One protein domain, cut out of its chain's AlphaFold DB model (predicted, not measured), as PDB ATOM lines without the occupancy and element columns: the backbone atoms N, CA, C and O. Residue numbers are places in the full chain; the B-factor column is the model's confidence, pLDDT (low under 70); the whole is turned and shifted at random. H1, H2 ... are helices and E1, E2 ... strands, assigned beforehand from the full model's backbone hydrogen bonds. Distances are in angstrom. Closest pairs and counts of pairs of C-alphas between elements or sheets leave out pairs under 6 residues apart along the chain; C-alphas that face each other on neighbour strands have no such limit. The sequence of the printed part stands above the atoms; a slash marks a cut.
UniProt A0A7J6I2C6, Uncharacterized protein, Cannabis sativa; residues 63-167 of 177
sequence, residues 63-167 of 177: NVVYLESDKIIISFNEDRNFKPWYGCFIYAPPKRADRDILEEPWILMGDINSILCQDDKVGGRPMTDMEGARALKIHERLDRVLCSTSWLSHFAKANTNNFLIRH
ATOM      1  N   ASN A  63     151.397 117.896 126.593       94.62
ATOM      2  CA  ASN A  63     151.938 119.120 126.010       94.62
ATOM      3  C   ASN A  63     150.842 120.172 125.849       94.62
ATOM      4  O   ASN A  63     149.797 119.919 125.252       94.62
ATOM      5  N   VAL A  64     151.094 121.383 126.348       95.31
ATOM      6  CA  VAL A  64     150.188 122.524 126.159       95.31
ATOM      7  C   VAL A  64     150.403 123.088 124.758       95.31
ATOM      8  O   VAL A  64     151.404 123.751 124.497       95.31
ATOM      9  N   VAL A  65     149.459 122.824 123.859       94.44
ATOM     10  CA  VAL A  65     149.488 123.305 122.469       94.44
ATOM     11  C   VAL A  65     149.022 124.757 122.399       94.44
ATOM     12  O   VAL A  65     149.571 125.560 121.648       94.44
ATOM     13  N   TYR A  66     148.008 125.106 123.192       91.50
ATOM     14  CA  TYR A  66     147.430 126.443 123.211       91.50
ATOM     15  C   TYR A  66     146.833 126.772 124.576       91.50
ATOM     16  O   TYR A  66     146.233 125.913 125.224       91.50
ATOM     17  N   LEU A  67     146.962 128.029 124.994       91.75
ATOM     18  CA  LEU A  67     146.444 128.523 126.264       91.75
ATOM     19  C   LEU A  67     145.933 129.955 126.111       91.75
ATOM     20  O   LEU A  67     146.707 130.874 125.855       91.75
ATOM     21  N   GLU A  68     144.644 130.143 126.364       88.88
ATOM     22  CA  GLU A  68     143.996 131.445 126.441       88.88
ATOM     23  C   GLU A  68     143.048 131.534 127.641       88.88
ATOM     24  O   GLU A  68     142.963 130.645 128.485       88.88
ATOM     25  N   SER A  69     142.372 132.672 127.754       86.62
ATOM     26  CA  SER A  69     141.521 133.009 128.889       86.62
ATOM     27  C   SER A  69     140.227 132.181 128.962       86.62
ATOM     28  O   SER A  69     139.566 132.157 129.995       86.62
ATOM     29  N   ASP A  70     139.842 131.508 127.884       85.94
ATOM     30  CA  ASP A  70     138.604 130.737 127.756       85.94
ATOM     31  C   ASP A  70     138.815 129.337 127.159       85.94
ATOM     32  O   ASP A  70     137.851 128.580 127.061       85.94
ATOM     33  N   LYS A  71     140.053 128.977 126.796       88.25
ATOM     34  CA  LYS A  71     140.381 127.703 126.150       88.25
ATOM     35  C   LYS A  71     141.783 127.213 126.505       88.25
ATOM     36  O   LYS A  71     142.732 127.996 126.554       88.25
ATOM     37  N   ILE A  72     141.921 125.897 126.652       92.94
ATOM     38  CA  ILE A  72     143.201 125.184 126.696       92.94
ATOM     39  C   ILE A  72     143.159 124.056 125.663       92.94
ATOM     40  O   ILE A  72     142.207 123.280 125.651       92.94
ATOM     41  N   ILE A  73     144.176 123.957 124.805       93.56
ATOM     42  CA  ILE A  73     144.374 122.795 123.926       93.56
ATOM     43  C   ILE A  73     145.601 122.036 124.413       93.56
ATOM     44  O   ILE A  73     146.688 122.605 124.541       93.56
ATOM     45  N   ILE A  74     145.404 120.752 124.671       95.31
ATOM     46  CA  ILE A  74     146.404 119.822 125.174       95.31
ATOM     47  C   ILE A  74     146.619 118.714 124.146       95.31
ATOM     48  O   ILE A  74     145.655 118.213 123.577       95.31
ATOM     49  N   SER A  75     147.870 118.317 123.938       94.56
ATOM     50  CA  SER A  75     148.233 117.056 123.297       94.56
ATOM     51  C   SER A  75     148.574 116.042 124.380       94.56
ATOM     52  O   SER A  75     149.408 116.325 125.242       94.56
ATOM     53  N   PHE A  76     147.954 114.873 124.314       93.62
ATOM     54  CA  PHE A  76     148.276 113.705 125.119       93.62
ATOM     55  C   PHE A  76     149.105 112.771 124.253       93.62
ATOM     56  O   PHE A  76     148.613 112.226 123.263       93.62
ATOM     57  N   ASN A  77     150.381 112.633 124.591       91.25
ATOM     58  CA  ASN A  77     151.240 111.685 123.911       91.25
ATOM     59  C   ASN A  77     150.997 110.299 124.498       91.25
ATOM     60  O   ASN A  77     150.972 110.112 125.714       91.25
ATOM     61  N   GLU A  78     150.839 109.329 123.611       82.94
ATOM     62  CA  GLU A  78     150.799 107.924 123.980       82.94
ATOM     63  C   GLU A  78     152.159 107.269 123.726       82.94
ATOM     64  O   GLU A  78     153.029 107.814 123.037       82.94
ATOM     65  N   ASP A  79     152.344 106.073 124.284       77.12
ATOM     66  CA  ASP A  79     153.529 105.263 124.030       77.12
ATOM     67  C   ASP A  79     153.748 105.032 122.525       77.12
ATOM     68  O   ASP A  79     152.827 105.107 121.714       77.12
ATOM     69  N   ARG A  80     154.995 104.687 122.167       60.53
ATOM     70  CA  ARG A  80     155.616 104.721 120.820       60.53
ATOM     71  C   ARG A  80     154.827 104.150 119.625       60.53
ATOM     72  O   ARG A  80     155.282 104.318 118.497       60.53
ATOM     73  N   ASN A  81     153.706 103.469 119.840       67.62
ATOM     74  CA  ASN A  81     152.884 102.859 118.798       67.62
ATOM     75  C   ASN A  81     151.596 103.627 118.468       67.62
ATOM     76  O   ASN A  81     150.932 103.258 117.500       67.62
ATOM     77  N   PHE A  82     151.240 104.669 119.222       76.56
ATOM     78  CA  PHE A  82     150.009 105.423 118.997       76.56
ATOM     79  C   PHE A  82     150.292 106.887 118.662       76.56
ATOM     80  O   PHE A  82     151.266 107.486 119.122       76.56
ATOM     81  N   LYS A  83     149.447 107.457 117.796       84.81
ATOM     82  CA  LYS A  83     149.477 108.891 117.497       84.81
ATOM     83  C   LYS A  83     149.010 109.644 118.755       84.81
ATOM     84  O   LYS A  83     148.067 109.168 119.386       84.81
ATOM     85  N   PRO A  84     149.599 110.803 119.101       92.00
ATOM     86  CA  PRO A  84     149.016 111.664 120.122       92.00
ATOM     87  C   PRO A  84     147.572 112.032 119.779       92.00
ATOM     88  O   PRO A  84     147.215 112.151 118.602       92.00
ATOM     89  N   TRP A  85     146.768 112.256 120.813       93.00
ATOM     90  CA  TRP A  85     145.414 112.782 120.685       93.00
ATOM     91  C   TRP A  85     145.271 114.117 121.409       93.00
ATOM     92  O   TRP A  85     146.048 114.456 122.300       93.00
ATOM     93  N   TYR A  86     144.277 114.901 121.004       93.69
ATOM     94  CA  TYR A  86     144.147 116.294 121.409       93.69
ATOM     95  C   TYR A  86     142.894 116.516 122.252       93.69
ATOM     96  O   TYR A  86     141.796 116.100 121.892       93.69
ATOM     97  N   GLY A  87     143.038 117.210 123.375       93.19
ATOM     98  CA  GLY A  87     141.922 117.672 124.192       93.19
ATOM     99  C   GLY A  87     141.764 119.181 124.092       93.19
ATOM    100  O   GLY A  87     142.697 119.923 124.394       93.19
ATOM    101  N   CYS A  88     140.580 119.637 123.699       91.62
ATOM    102  CA  CYS A  88     140.190 121.040 123.736       91.62
ATOM    103  C   CYS A  88     139.251 121.273 124.918       91.62
ATOM    104  O   CYS A  88     138.162 120.705 124.972       91.62
ATOM    105  N   PHE A  89     139.670 122.095 125.871       91.69
ATOM    106  CA  PHE A  89     138.924 122.381 127.090       91.69
ATOM    107  C   PHE A  89     138.481 123.837 127.084       91.69
ATOM    108  O   PHE A  89     139.330 124.731 127.045       91.69
ATOM    109  N   ILE A  90     137.172 124.081 127.092       87.44
ATOM    110  CA  ILE A  90     136.593 125.409 126.849       87.44
ATOM    111  C   ILE A  90     135.667 125.881 127.973       87.44
ATOM    112  O   ILE A  90     134.981 125.100 128.625       87.44
ATOM    113  N   TYR A  91     135.651 127.195 128.182       81.25
ATOM    114  CA  TYR A  91     134.744 127.905 129.093       81.25
ATOM    115  C   TYR A  91     133.782 128.849 128.347       81.25
ATOM    116  O   TYR A  91     132.795 129.309 128.902       81.25
ATOM    117  N   ALA A  92     134.044 129.167 127.086       72.88
ATOM    118  CA  ALA A  92     133.143 129.976 126.275       72.88
ATOM    119  C   ALA A  92     132.667 129.160 125.071       72.88
ATOM    120  O   ALA A  92     133.384 128.239 124.666       72.88
ATOM    121  N   PRO A  93     131.514 129.521 124.463       65.25
ATOM    122  CA  PRO A  93     131.068 128.904 123.225       65.25
ATOM    123  C   PRO A  93     132.224 128.798 122.232       65.25
ATOM    124  O   PRO A  93     132.837 129.831 121.922       65.25
ATOM    125  N   PRO A  94     132.545 127.591 121.732       60.62
ATOM    126  CA  PRO A  94     133.622 127.454 120.784       60.62
ATOM    127  C   PRO A  94     133.232 128.221 119.531       60.62
ATOM    128  O   PRO A  94     132.124 128.104 118.996       60.62
ATOM    129  N   LYS A  95     134.162 129.027 119.041       67.25
ATOM    130  CA  LYS A  95     134.048 129.617 117.716       67.25
ATOM    131  C   LYS A  95     134.101 128.460 116.724       67.25
ATOM    132  O   LYS A  95     134.792 127.474 116.952       67.25
ATOM    133  N   ARG A  96     133.413 128.575 115.588       60.59
ATOM    134  CA  ARG A  96     133.424 127.529 114.547       60.59
ATOM    135  C   ARG A  96     134.850 127.097 114.163       60.59
ATOM    136  O   ARG A  96     135.100 125.910 114.007       60.59
ATOM    137  N   ALA A  97     135.780 128.054 114.139       62.38
ATOM    138  CA  ALA A  97     137.202 127.827 113.898       62.38
ATOM    139  C   ALA A  97     137.900 126.946 114.954       62.38
ATOM    140  O   ALA A  97     138.921 126.350 114.648       62.38
ATOM    141  N   ASP A  98     137.381 126.831 116.180       64.00
ATOM    142  CA  ASP A  98     138.007 126.034 117.241       64.00
ATOM    143  C   ASP A  98     137.938 124.525 116.971       64.00
ATOM    144  O   ASP A  98     138.808 123.794 117.440       64.00
ATOM    145  N   ARG A  99     136.946 124.058 116.194       61.12
ATOM    146  CA  ARG A  99     136.856 122.654 115.753       61.12
ATOM    147  C   ARG A  99     137.876 122.325 114.666       61.12
ATOM    148  O   ARG A  99     138.447 121.244 114.684       61.12
ATOM    149  N   ASP A 100     138.136 123.272 113.769       66.31
ATOM    150  CA  ASP A 100     139.027 123.073 112.619       66.31
ATOM    151  C   ASP A 100     140.520 123.064 113.012       66.31
ATOM    152  O   ASP A 100     141.379 122.762 112.188       66.31
ATOM    153  N   ILE A 101     140.836 123.401 114.269       67.50
ATOM    154  CA  ILE A 101     142.208 123.461 114.803       67.50
ATOM    155  C   ILE A 101     142.658 122.112 115.390       67.50
ATOM    156  O   ILE A 101     143.855 121.902 115.581       67.50
ATOM    157  N   LEU A 102     141.735 121.195 115.698       77.88
ATOM    158  CA  LEU A 102     142.084 119.943 116.370       77.88
ATOM    159  C   LEU A 102     142.523 118.883 115.363       77.88
ATOM    160  O   LEU A 102     141.754 118.451 114.506       77.88
ATOM    161  N   GLU A 103     143.765 118.429 115.499       86.31
ATOM    162  CA  GLU A 103     144.227 117.247 114.786       86.31
ATOM    163  C   GLU A 103     143.547 115.982 115.338       86.31
ATOM    164  O   GLU A 103     143.348 115.827 116.539       86.31
ATOM    165  N   GLU A 104     143.200 115.047 114.454       87.69
ATOM    166  CA  GLU A 104     142.670 113.732 114.833       87.69
ATOM    167  C   GLU A 104     143.745 112.873 115.531       87.69
ATOM    168  O   GLU A 104     144.880 112.848 115.031       87.69
ATOM    169  N   PRO A 105     143.417 112.107 116.594       91.88
ATOM    170  CA  PRO A 105     142.125 112.014 117.296       91.88
ATOM    171  C   PRO A 105     141.902 113.160 118.297       91.88
ATOM    172  O   PRO A 105     142.868 113.645 118.880       91.88
ATOM    173  N   TRP A 106     140.647 113.547 118.577       91.62
ATOM    174  CA  TRP A 106     140.374 114.632 119.533       91.62
ATOM    175  C   TRP A 106     139.112 114.483 120.396       91.62
ATOM    176  O   TRP A 106     138.140 113.825 120.013       91.62
ATOM    177  N   ILE A 107     139.117 115.185 121.537       91.44
ATOM    178  CA  ILE A 107     137.939 115.512 122.355       91.44
ATOM    179  C   ILE A 107     137.780 117.026 122.527       91.44
ATOM    180  O   ILE A 107     138.751 117.783 122.514       91.44
ATOM    181  N   LEU A 108     136.543 117.463 122.735       88.50
ATOM    182  CA  LEU A 108     136.170 118.817 123.127       88.50
ATOM    183  C   LEU A 108     135.298 118.729 124.380       88.50
ATOM    184  O   LEU A 108     134.253 118.083 124.352       88.50
ATOM    185  N   MET A 109     135.711 119.368 125.470       89.19
ATOM    186  CA  MET A 109     135.051 119.284 126.772       89.19
ATOM    187  C   MET A 109     134.897 120.667 127.407       89.19
ATOM    188  O   MET A 109     135.806 121.491 127.351       89.19
ATOM    189  N   GLY A 110     133.765 120.904 128.065       86.12
ATOM    190  CA  GLY A 110     133.538 122.103 128.872       86.12
ATOM    191  C   GLY A 110     132.176 122.725 128.613       86.12
ATOM    192  O   GLY A 110     131.259 122.032 128.165       86.12
ATOM    193  N   ASP A 111     132.050 124.020 128.890       79.62
ATOM    194  CA  ASP A 111     130.814 124.764 128.650       79.62
ATOM    195  C   ASP A 111     130.727 125.163 127.175       79.62
ATOM    196  O   ASP A 111     131.268 126.176 126.726       79.62
ATOM    197  N   ILE A 112     130.078 124.300 126.394       72.56
ATOM    198  CA  ILE A 112     130.022 124.439 124.940       72.56
ATOM    199  C   ILE A 112     129.018 125.523 124.540       72.56
ATOM    200  O   ILE A 112     129.168 126.098 123.464       72.56
ATOM    201  N   ASN A 113     128.020 125.808 125.386       65.75
ATOM    202  CA  ASN A 113     127.051 126.909 125.290       65.75
ATOM    203  C   ASN A 113     126.640 127.347 123.857       65.75
ATOM    204  O   ASN A 113     126.395 128.522 123.584       65.75
ATOM    205  N   SER A 114     126.556 126.406 122.909       58.03
ATOM    206  CA  SER A 114     126.208 126.663 121.510       58.03
ATOM    207  C   SER A 114     125.752 125.393 120.801       58.03
ATOM    208  O   SER A 114     126.220 124.286 121.070       58.03
ATOM    209  N   ILE A 115     124.812 125.582 119.878       55.81
ATOM    210  CA  ILE A 115     124.448 124.604 118.854       55.81
ATOM    211  C   ILE A 115     125.452 124.830 117.720       55.81
ATOM    212  O   ILE A 115     125.486 125.921 117.149       55.81
ATOM    213  N   LEU A 116     126.310 123.852 117.435       55.91
ATOM    214  CA  LEU A 116     127.476 124.042 116.564       55.91
ATOM    215  C   LEU A 116     127.192 123.662 115.109       55.91
ATOM    216  O   LEU A 116     127.859 124.159 114.200       55.91
ATOM    217  N   CYS A 117     126.172 122.843 114.867       55.25
ATOM    218  CA  CYS A 117     125.605 122.608 113.544       55.25
ATOM    219  C   CYS A 117     124.091 122.356 113.609       55.25
ATOM    220  O   CYS A 117     123.521 122.136 114.673       55.25
ATOM    221  N   GLN A 118     123.411 122.415 112.460       57.81
ATOM    222  CA  GLN A 118     121.966 122.171 112.386       57.81
ATOM    223  C   GLN A 118     121.579 120.776 112.906       57.81
ATOM    224  O   GLN A 118     120.478 120.616 113.429       57.81
ATOM    225  N   ASP A 119     122.487 119.804 112.803       57.12
ATOM    226  CA  ASP A 119     122.282 118.437 113.286       57.12
ATOM    227  C   ASP A 119     122.239 118.352 114.823       57.12
ATOM    228  O   ASP A 119     121.629 117.437 115.370       57.12
ATOM    229  N   ASP A 120     122.788 119.350 115.528       52.50
ATOM    230  CA  ASP A 120     122.692 119.475 116.988       52.50
ATOM    231  C   ASP A 120     121.298 119.971 117.443       52.50
ATOM    232  O   ASP A 120     121.033 120.074 118.644       52.50
ATOM    233  N   LYS A 121     120.395 120.316 116.508       50.88
ATOM    234  CA  LYS A 121     119.085 120.922 116.785       50.88
ATOM    235  C   LYS A 121     117.931 119.973 116.450       50.88
ATOM    236  O   LYS A 121     117.681 119.660 115.288       50.88
ATOM    237  N   VAL A 122     117.130 119.604 117.452       47.44
ATOM    238  CA  VAL A 122     115.876 118.857 117.241       47.44
ATOM    239  C   VAL A 122     114.704 119.836 117.091       47.44
ATOM    240  O   VAL A 122     114.181 120.365 118.069       47.44
ATOM    241  N   GLY A 123     114.280 120.077 115.846       55.59
ATOM    242  CA  GLY A 123     113.149 120.953 115.506       55.59
ATOM    243  C   GLY A 123     113.482 122.455 115.418       55.59
ATOM    244  O   GLY A 123     114.604 122.898 115.642       55.59
ATOM    245  N   GLY A 124     112.489 123.276 115.058       55.56
ATOM    246  CA  GLY A 124     112.652 124.727 114.868       55.56
ATOM    247  C   GLY A 124     113.205 125.136 113.492       55.56
ATOM    248  O   GLY A 124     113.350 124.316 112.592       55.56
ATOM    249  N   ARG A 125     113.464 126.439 113.299       54.53
ATOM    250  CA  ARG A 125     113.964 126.986 112.018       54.53
ATOM    251  C   ARG A 125     115.426 126.571 111.754       54.53
ATOM    252  O   ARG A 125     116.166 126.446 112.736       54.53
ATOM    253  N   PRO A 126     115.847 126.392 110.485       60.72
ATOM    254  CA  PRO A 126     117.245 126.145 110.126       60.72
ATOM    255  C   PRO A 126     118.175 127.214 110.709       60.72
ATOM    256  O   PRO A 126     117.822 128.393 110.705       60.72
ATOM    257  N   MET A 127     119.335 126.806 111.221       55.56
ATOM    258  CA  MET A 127     120.328 127.694 111.809       55.56
ATOM    259  C   MET A 127     120.866 128.654 110.757       55.56
ATOM    260  O   MET A 127     121.347 128.247 109.701       55.56
ATOM    261  N   THR A 128     120.821 129.935 111.098       57.25
ATOM    262  CA  THR A 128     121.601 130.983 110.446       57.25
ATOM    263  C   THR A 128     122.846 131.266 111.290       57.25
ATOM    264  O   THR A 128     122.801 131.120 112.513       57.25
ATOM    265  N   ASP A 129     123.961 131.683 110.677       54.12
ATOM    266  CA  ASP A 129     125.260 131.856 111.365       54.12
ATOM    267  C   ASP A 129     125.210 132.805 112.589       54.12
ATOM    268  O   ASP A 129     126.062 132.736 113.471       54.12
ATOM    269  N   MET A 130     124.191 133.669 112.687       48.28
ATOM    270  CA  MET A 130     123.968 134.577 113.822       48.28
ATOM    271  C   MET A 130     123.165 133.970 114.990       48.28
ATOM    272  O   MET A 130     123.193 134.518 116.093       48.28
ATOM    273  N   GLU A 131     122.428 132.873 114.789       49.12
ATOM    274  CA  GLU A 131     121.519 132.304 115.800       49.12
ATOM    275  C   GLU A 131     122.161 131.225 116.680       49.12
ATOM    276  O   GLU A 131     121.686 131.012 117.797       49.12
ATOM    277  N   GLY A 132     123.265 130.605 116.244       50.12
ATOM    278  CA  GLY A 132     124.004 129.608 117.039       50.12
ATOM    279  C   GLY A 132     124.478 130.140 118.398       50.12
ATOM    280  O   GLY A 132     124.506 129.398 119.376       50.12
ATOM    281  N   ALA A 133     124.734 131.452 118.488       48.25
ATOM    282  CA  ALA A 133     125.087 132.151 119.728       48.25
ATOM    283  C   ALA A 133     123.873 132.651 120.544       48.25
ATOM    284  O   ALA A 133     124.028 133.073 121.688       48.25
ATOM    285  N   ARG A 134     122.662 132.658 119.969       41.22
ATOM    286  CA  ARG A 134     121.459 133.291 120.551       41.22
ATOM    287  C   ARG A 134     120.377 132.301 120.996       41.22
ATOM    288  O   ARG A 134     119.434 132.712 121.669       41.22
ATOM    289  N   ALA A 135     120.487 131.025 120.623       45.09
ATOM    290  CA  ALA A 135     119.427 130.032 120.807       45.09
ATOM    291  C   ALA A 135     119.268 129.481 122.241       45.09
ATOM    292  O   ALA A 135     118.253 128.850 122.531       45.09
ATOM    293  N   LEU A 136     120.198 129.722 123.166       46.94
ATOM    294  CA  LEU A 136     120.181 129.057 124.475       46.94
ATOM    295  C   LEU A 136     119.528 129.921 125.558       46.94
ATOM    296  O   LEU A 136     120.162 130.453 126.462       46.94
ATOM    297  N   LYS A 137     118.202 130.041 125.460       38.00
ATOM    298  CA  LYS A 137     117.320 130.375 126.594       38.00
ATOM    299  C   LYS A 137     116.464 129.168 127.003       38.00
ATOM    300  O   LYS A 137     115.348 129.318 127.494       38.00
ATOM    301  N   ILE A 138     116.984 127.968 126.757       41.53
ATOM    302  CA  ILE A 138     116.367 126.686 127.098       41.53
ATOM    303  C   ILE A 138     117.214 126.070 128.216       41.53
ATOM    304  O   ILE A 138     118.436 126.158 128.179       41.53
ATOM    305  N   HIS A 139     116.554 125.495 129.223       42.62
ATOM    306  CA  HIS A 139     117.154 124.864 130.404       42.62
ATOM    307  C   HIS A 139     117.852 123.533 130.040       42.62
ATOM    308  O   HIS A 139     117.506 122.479 130.570       42.62
ATOM    309  N   GLU A 140     118.775 123.546 129.080       51.25
ATOM    310  CA  GLU A 140     119.575 122.380 128.696       51.25
ATOM    311  C   GLU A 140     120.902 122.341 129.462       51.25
ATOM    312  O   GLU A 140     121.396 123.366 129.924       51.25
ATOM    313  N   ARG A 141     121.495 121.146 129.595       56.72
ATOM    314  CA  ARG A 141     122.861 120.983 130.115       56.72
ATOM    315  C   ARG A 141     123.862 121.530 129.088       56.72
ATOM    316  O   ARG A 141     123.929 121.034 127.958       56.72
ATOM    317  N   LEU A 142     124.585 122.572 129.493       65.31
ATOM    318  CA  LEU A 142     125.503 123.353 128.654       65.31
ATOM    319  C   LEU A 142     126.928 122.775 128.672       65.31
ATOM    320  O   LEU A 142     127.635 122.837 127.665       65.31
ATOM    321  N   ASP A 143     127.284 122.103 129.769       71.88
ATOM    322  CA  ASP A 143     128.520 121.340 129.899       71.88
ATOM    323  C   ASP A 143     128.412 120.021 129.106       71.88
ATOM    324  O   ASP A 143     127.491 119.223 129.331       71.88
ATOM    325  N   ARG A 144     129.323 119.784 128.152       80.56
ATOM    326  CA  ARG A 144     129.298 118.606 127.260       80.56
ATOM    327  C   ARG A 144     130.702 118.081 126.956       80.56
ATOM    328  O   ARG A 144     131.695 118.788 127.113       80.56
ATOM    329  N   VAL A 145     130.751 116.837 126.478       84.88
ATOM    330  CA  VAL A 145     131.937 116.208 125.877       84.88
ATOM    331  C   VAL A 145     131.574 115.783 124.463       84.88
ATOM    332  O   VAL A 145     130.587 115.077 124.262       84.88
ATOM    333  N   LEU A 146     132.366 116.214 123.491       85.69
ATOM    334  CA  LEU A 146     132.324 115.765 122.105       85.69
ATOM    335  C   LEU A 146     133.652 115.086 121.782       85.69
ATOM    336  O   LEU A 146     134.677 115.413 122.376       85.69
ATOM    337  N   CYS A 147     133.643 114.158 120.839       88.50
ATOM    338  CA  CYS A 147     134.854 113.487 120.390       88.50
ATOM    339  C   CYS A 147     134.777 113.181 118.901       88.50
ATOM    340  O   CYS A 147     133.691 113.127 118.314       88.50
ATOM    341  N   SER A 148     135.941 112.981 118.297       89.56
ATOM    342  CA  SER A 148     136.023 112.481 116.940       89.56
ATOM    343  C   SER A 148     135.732 110.984 116.871       89.56
ATOM    344  O   SER A 148     135.850 110.242 117.850       89.56
ATOM    345  N   THR A 149     135.373 110.508 115.681       88.12
ATOM    346  CA  THR A 149     135.128 109.080 115.444       88.12
ATOM    347  C   THR A 149     136.389 108.243 115.636       88.12
ATOM    348  O   THR A 149     136.298 107.109 116.109       88.12
ATOM    349  N   SER A 150     137.562 108.791 115.309       89.56
ATOM    350  CA  SER A 150     138.839 108.111 115.523       89.56
ATOM    351  C   SER A 150     139.172 108.002 117.015       89.56
ATOM    352  O   SER A 150     139.586 106.932 117.455       89.56
ATOM    353  N   TRP A 151     138.877 109.041 117.809       91.31
ATOM    354  CA  TRP A 151     139.051 109.010 119.262       91.31
ATOM    355  C   TRP A 151     138.114 107.990 119.906       91.31
ATOM    356  O   TRP A 151     138.561 107.143 120.672       91.31
ATOM    357  N   LEU A 152     136.830 107.990 119.530       89.75
ATOM    358  CA  LEU A 152     135.856 107.026 120.053       89.75
ATOM    359  C   LEU A 152     136.205 105.579 119.678       89.75
ATOM    360  O   LEU A 152     135.960 104.659 120.452       89.75
ATOM    361  N   SER A 153     136.779 105.371 118.492       88.69
ATOM    362  CA  SER A 153     137.238 104.044 118.071       88.69
ATOM    363  C   SER A 153     138.441 103.569 118.891       88.69
ATOM    364  O   SER A 153     138.552 102.376 119.162       88.69
ATOM    365  N   HIS A 154     139.320 104.494 119.291       87.81
ATOM    366  CA  HIS A 154     140.495 104.216 120.120       87.81
ATOM    367  C   HIS A 154     140.108 103.955 121.585       87.81
ATOM    368  O   HIS A 154     140.509 102.949 122.164       87.81
ATOM    369  N   PHE A 155     139.211 104.774 122.139       88.38
ATOM    370  CA  PHE A 155     138.676 104.655 123.497       88.38
ATOM    371  C   PHE A 155     137.234 104.130 123.490       88.38
ATOM    372  O   PHE A 155     136.301 104.757 123.989       88.38
ATOM    373  N   ALA A 156     137.029 102.938 122.925       87.12
ATOM    374  CA  ALA A 156     135.687 102.373 122.715       87.12
ATOM    375  C   ALA A 156     134.896 102.082 124.009       87.12
ATOM    376  O   ALA A 156     133.693 101.820 123.956       87.12
ATOM    377  N   LYS A 157     135.565 102.091 125.168       88.75
ATOM    378  CA  LYS A 157     134.948 101.920 126.493       88.75
ATOM    379  C   LYS A 157     134.721 103.246 127.221       88.75
ATOM    380  O   LYS A 157     134.233 103.220 128.352       88.75
ATOM    381  N   ALA A 158     135.051 104.369 126.581       88.56
ATOM    382  CA  ALA A 158     134.949 105.669 127.203       88.56
ATOM    383  C   ALA A 158     133.512 105.970 127.636       88.56
ATOM    384  O   ALA A 158     132.548 105.725 126.904       88.56
ATOM    385  N   ASN A 159     133.366 106.528 128.830       87.62
ATOM    386  CA  ASN A 159     132.083 106.906 129.395       87.62
ATOM    387  C   ASN A 159     132.158 108.284 130.060       87.62
ATOM    388  O   ASN A 159     133.217 108.737 130.491       87.62
ATOM    389  N   THR A 160     131.010 108.964 130.129       86.31
ATOM    390  CA  THR A 160     130.903 110.263 130.801       86.31
ATOM    391  C   THR A 160     129.929 110.196 131.965       86.31
ATOM    392  O   THR A 160     128.783 109.766 131.824       86.31
ATOM    393  N   ASN A 161     130.371 110.676 133.124       83.88
ATOM    394  CA  ASN A 161     129.569 110.774 134.334       83.88
ATOM    395  C   ASN A 161     129.339 112.245 134.675       83.88
ATOM    396  O   ASN A 161     130.267 112.982 135.006       83.88
ATOM    397  N   ASN A 162     128.078 112.672 134.596       81.25
ATOM    398  CA  ASN A 162     127.667 114.038 134.901       81.25
ATOM    399  C   ASN A 162     127.157 114.116 136.340       81.25
ATOM    400  O   ASN A 162     126.098 113.563 136.657       81.25
ATOM    401  N   PHE A 163     127.870 114.833 137.200       79.62
ATOM    402  CA  PHE A 163     127.512 114.964 138.607       79.62
ATOM    403  C   PHE A 163     126.340 115.934 138.810       79.62
ATOM    404  O   PHE A 163     125.889 116.634 137.903       79.62
ATOM    405  N   LEU A 164     125.798 115.946 140.028       74.12
ATOM    406  CA  LEU A 164     124.800 116.937 140.420       74.12
ATOM    407  C   LEU A 164     125.478 118.270 140.737       74.12
ATOM    408  O   LEU A 164     126.524 118.309 141.389       74.12
ATOM    409  N   ILE A 165     124.814 119.354 140.346       68.88
ATOM    410  CA  ILE A 165     125.117 120.720 140.772       68.88
ATOM    411  C   ILE A 165     124.948 120.770 142.298       68.88
ATOM    412  O   ILE A 165     123.839 120.634 142.814       68.88
ATOM    413  N   ARG A 166     126.057 120.884 143.037       68.94
ATOM    414  CA  ARG A 166     126.040 120.938 144.513       68.94
ATOM    415  C   ARG A 166     126.631 122.223 145.079       68.94
ATOM    416  O   ARG A 166     126.159 122.710 146.101       68.94
ATOM    417  N   HIS A 167     127.694 122.732 144.457       69.38
ATOM    418  CA  HIS A 167     128.539 123.783 145.042       69.38
ATOM    419  C   HIS A 167     129.061 124.815 144.026       69.38
ATOM    420  O   HIS A 167     129.777 125.732 144.418       69.38
TER     421      HIS A 167
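AT A GLANCE: This is residues 63 to 167 of the 177 residues of an uncharacterized protein of Cannabis sativa (UniProt A0A7J6I2C6). One twisted sheet of five strands makes the core, with two short helices, H1 and H2, that only graze it. A long loop, residues 112 to 142, leaves one end of E4, reaches out beyond the sheet and returns into E5, while the last residues, with E6, run from H2 past E5 and away from the sheet. The printed part has 105 residues, in the order E1 E2 E3 H1 E4 E5 H2 E6; the sheet is mixed, in the order E1, E2, E3, E4, E5. The class is mixed, helices and strands, though under half of the residues are in named elements. The whole is only just compact, close to loose, with a radius of gyration of the C-alphas of 15.2 A and spans of 48 by 33 by 29 A.

HOW THE PARTS SIT: In the sheet, inner strands E3, residues 85 to 90, and E4, residues 106 to 111, are parallel neighbours at 13 degrees, with N 109 and O 88 at 2.8 A. With H1, residues 96 to 99, they form a strand-helix-strand unit, two parallel neighbour strands with a helix between, whose crossover is right-handed. E2, residues 71 to 76, is antiparallel to E3 at 162 degrees, with N 74 and O 87 at 2.8 A. Edge strand E1, residues 63 to 67, is antiparallel to E2 at 168 degrees, with N 75 and O 63 at 2.8 A. E1, E2 and E3 form a meander, each strand the antiparallel neighbour of the one before. Edge strand E5, residues 143 to 147, makes a hairpin with E4, antiparallel at 171 degrees, with N 108 and O 146 at 2.8 A. From edge to edge the strands' lines turn by 50 degrees. H1 is on the sheet but only grazes it, with residues 98 to 99. H2, residues 149 to 154, also only grazes it; its closest C-alphas to E4 are those of Trp 151 and Trp 106, 5.8 A apart. H1 and H2 are apart. E6, residues 159 to 162, pairs with no named strand; its closest C-alphas to E5 are those of Thr 160 and Val 145, 7.8 A apart. In H2 every O i to N i+4 pair is within hydrogen-bond range; H1 is too short for such a pair.

IN THESE COORDINATES: E1 begins at C-alpha 63, (151.938, 119.120, 126.010). E2 is 16.1 A long from first to last C-alpha, E3 and E4 16.6 A each, and E5 13.9 A. E6 ends at C-alpha 162, (127.667, 114.038, 134.901).

THE WHOLE: The C-alphas of Arg 80 and Arg 125, the two farthest apart, are 48.0 A apart. The printed part has no cut, and E4 to E5 is the long link. Mean pLDDT of the printed part is 74.3; residues 80 to 81, 93 to 101, 113 to 142 and 165 to 167 are under 70.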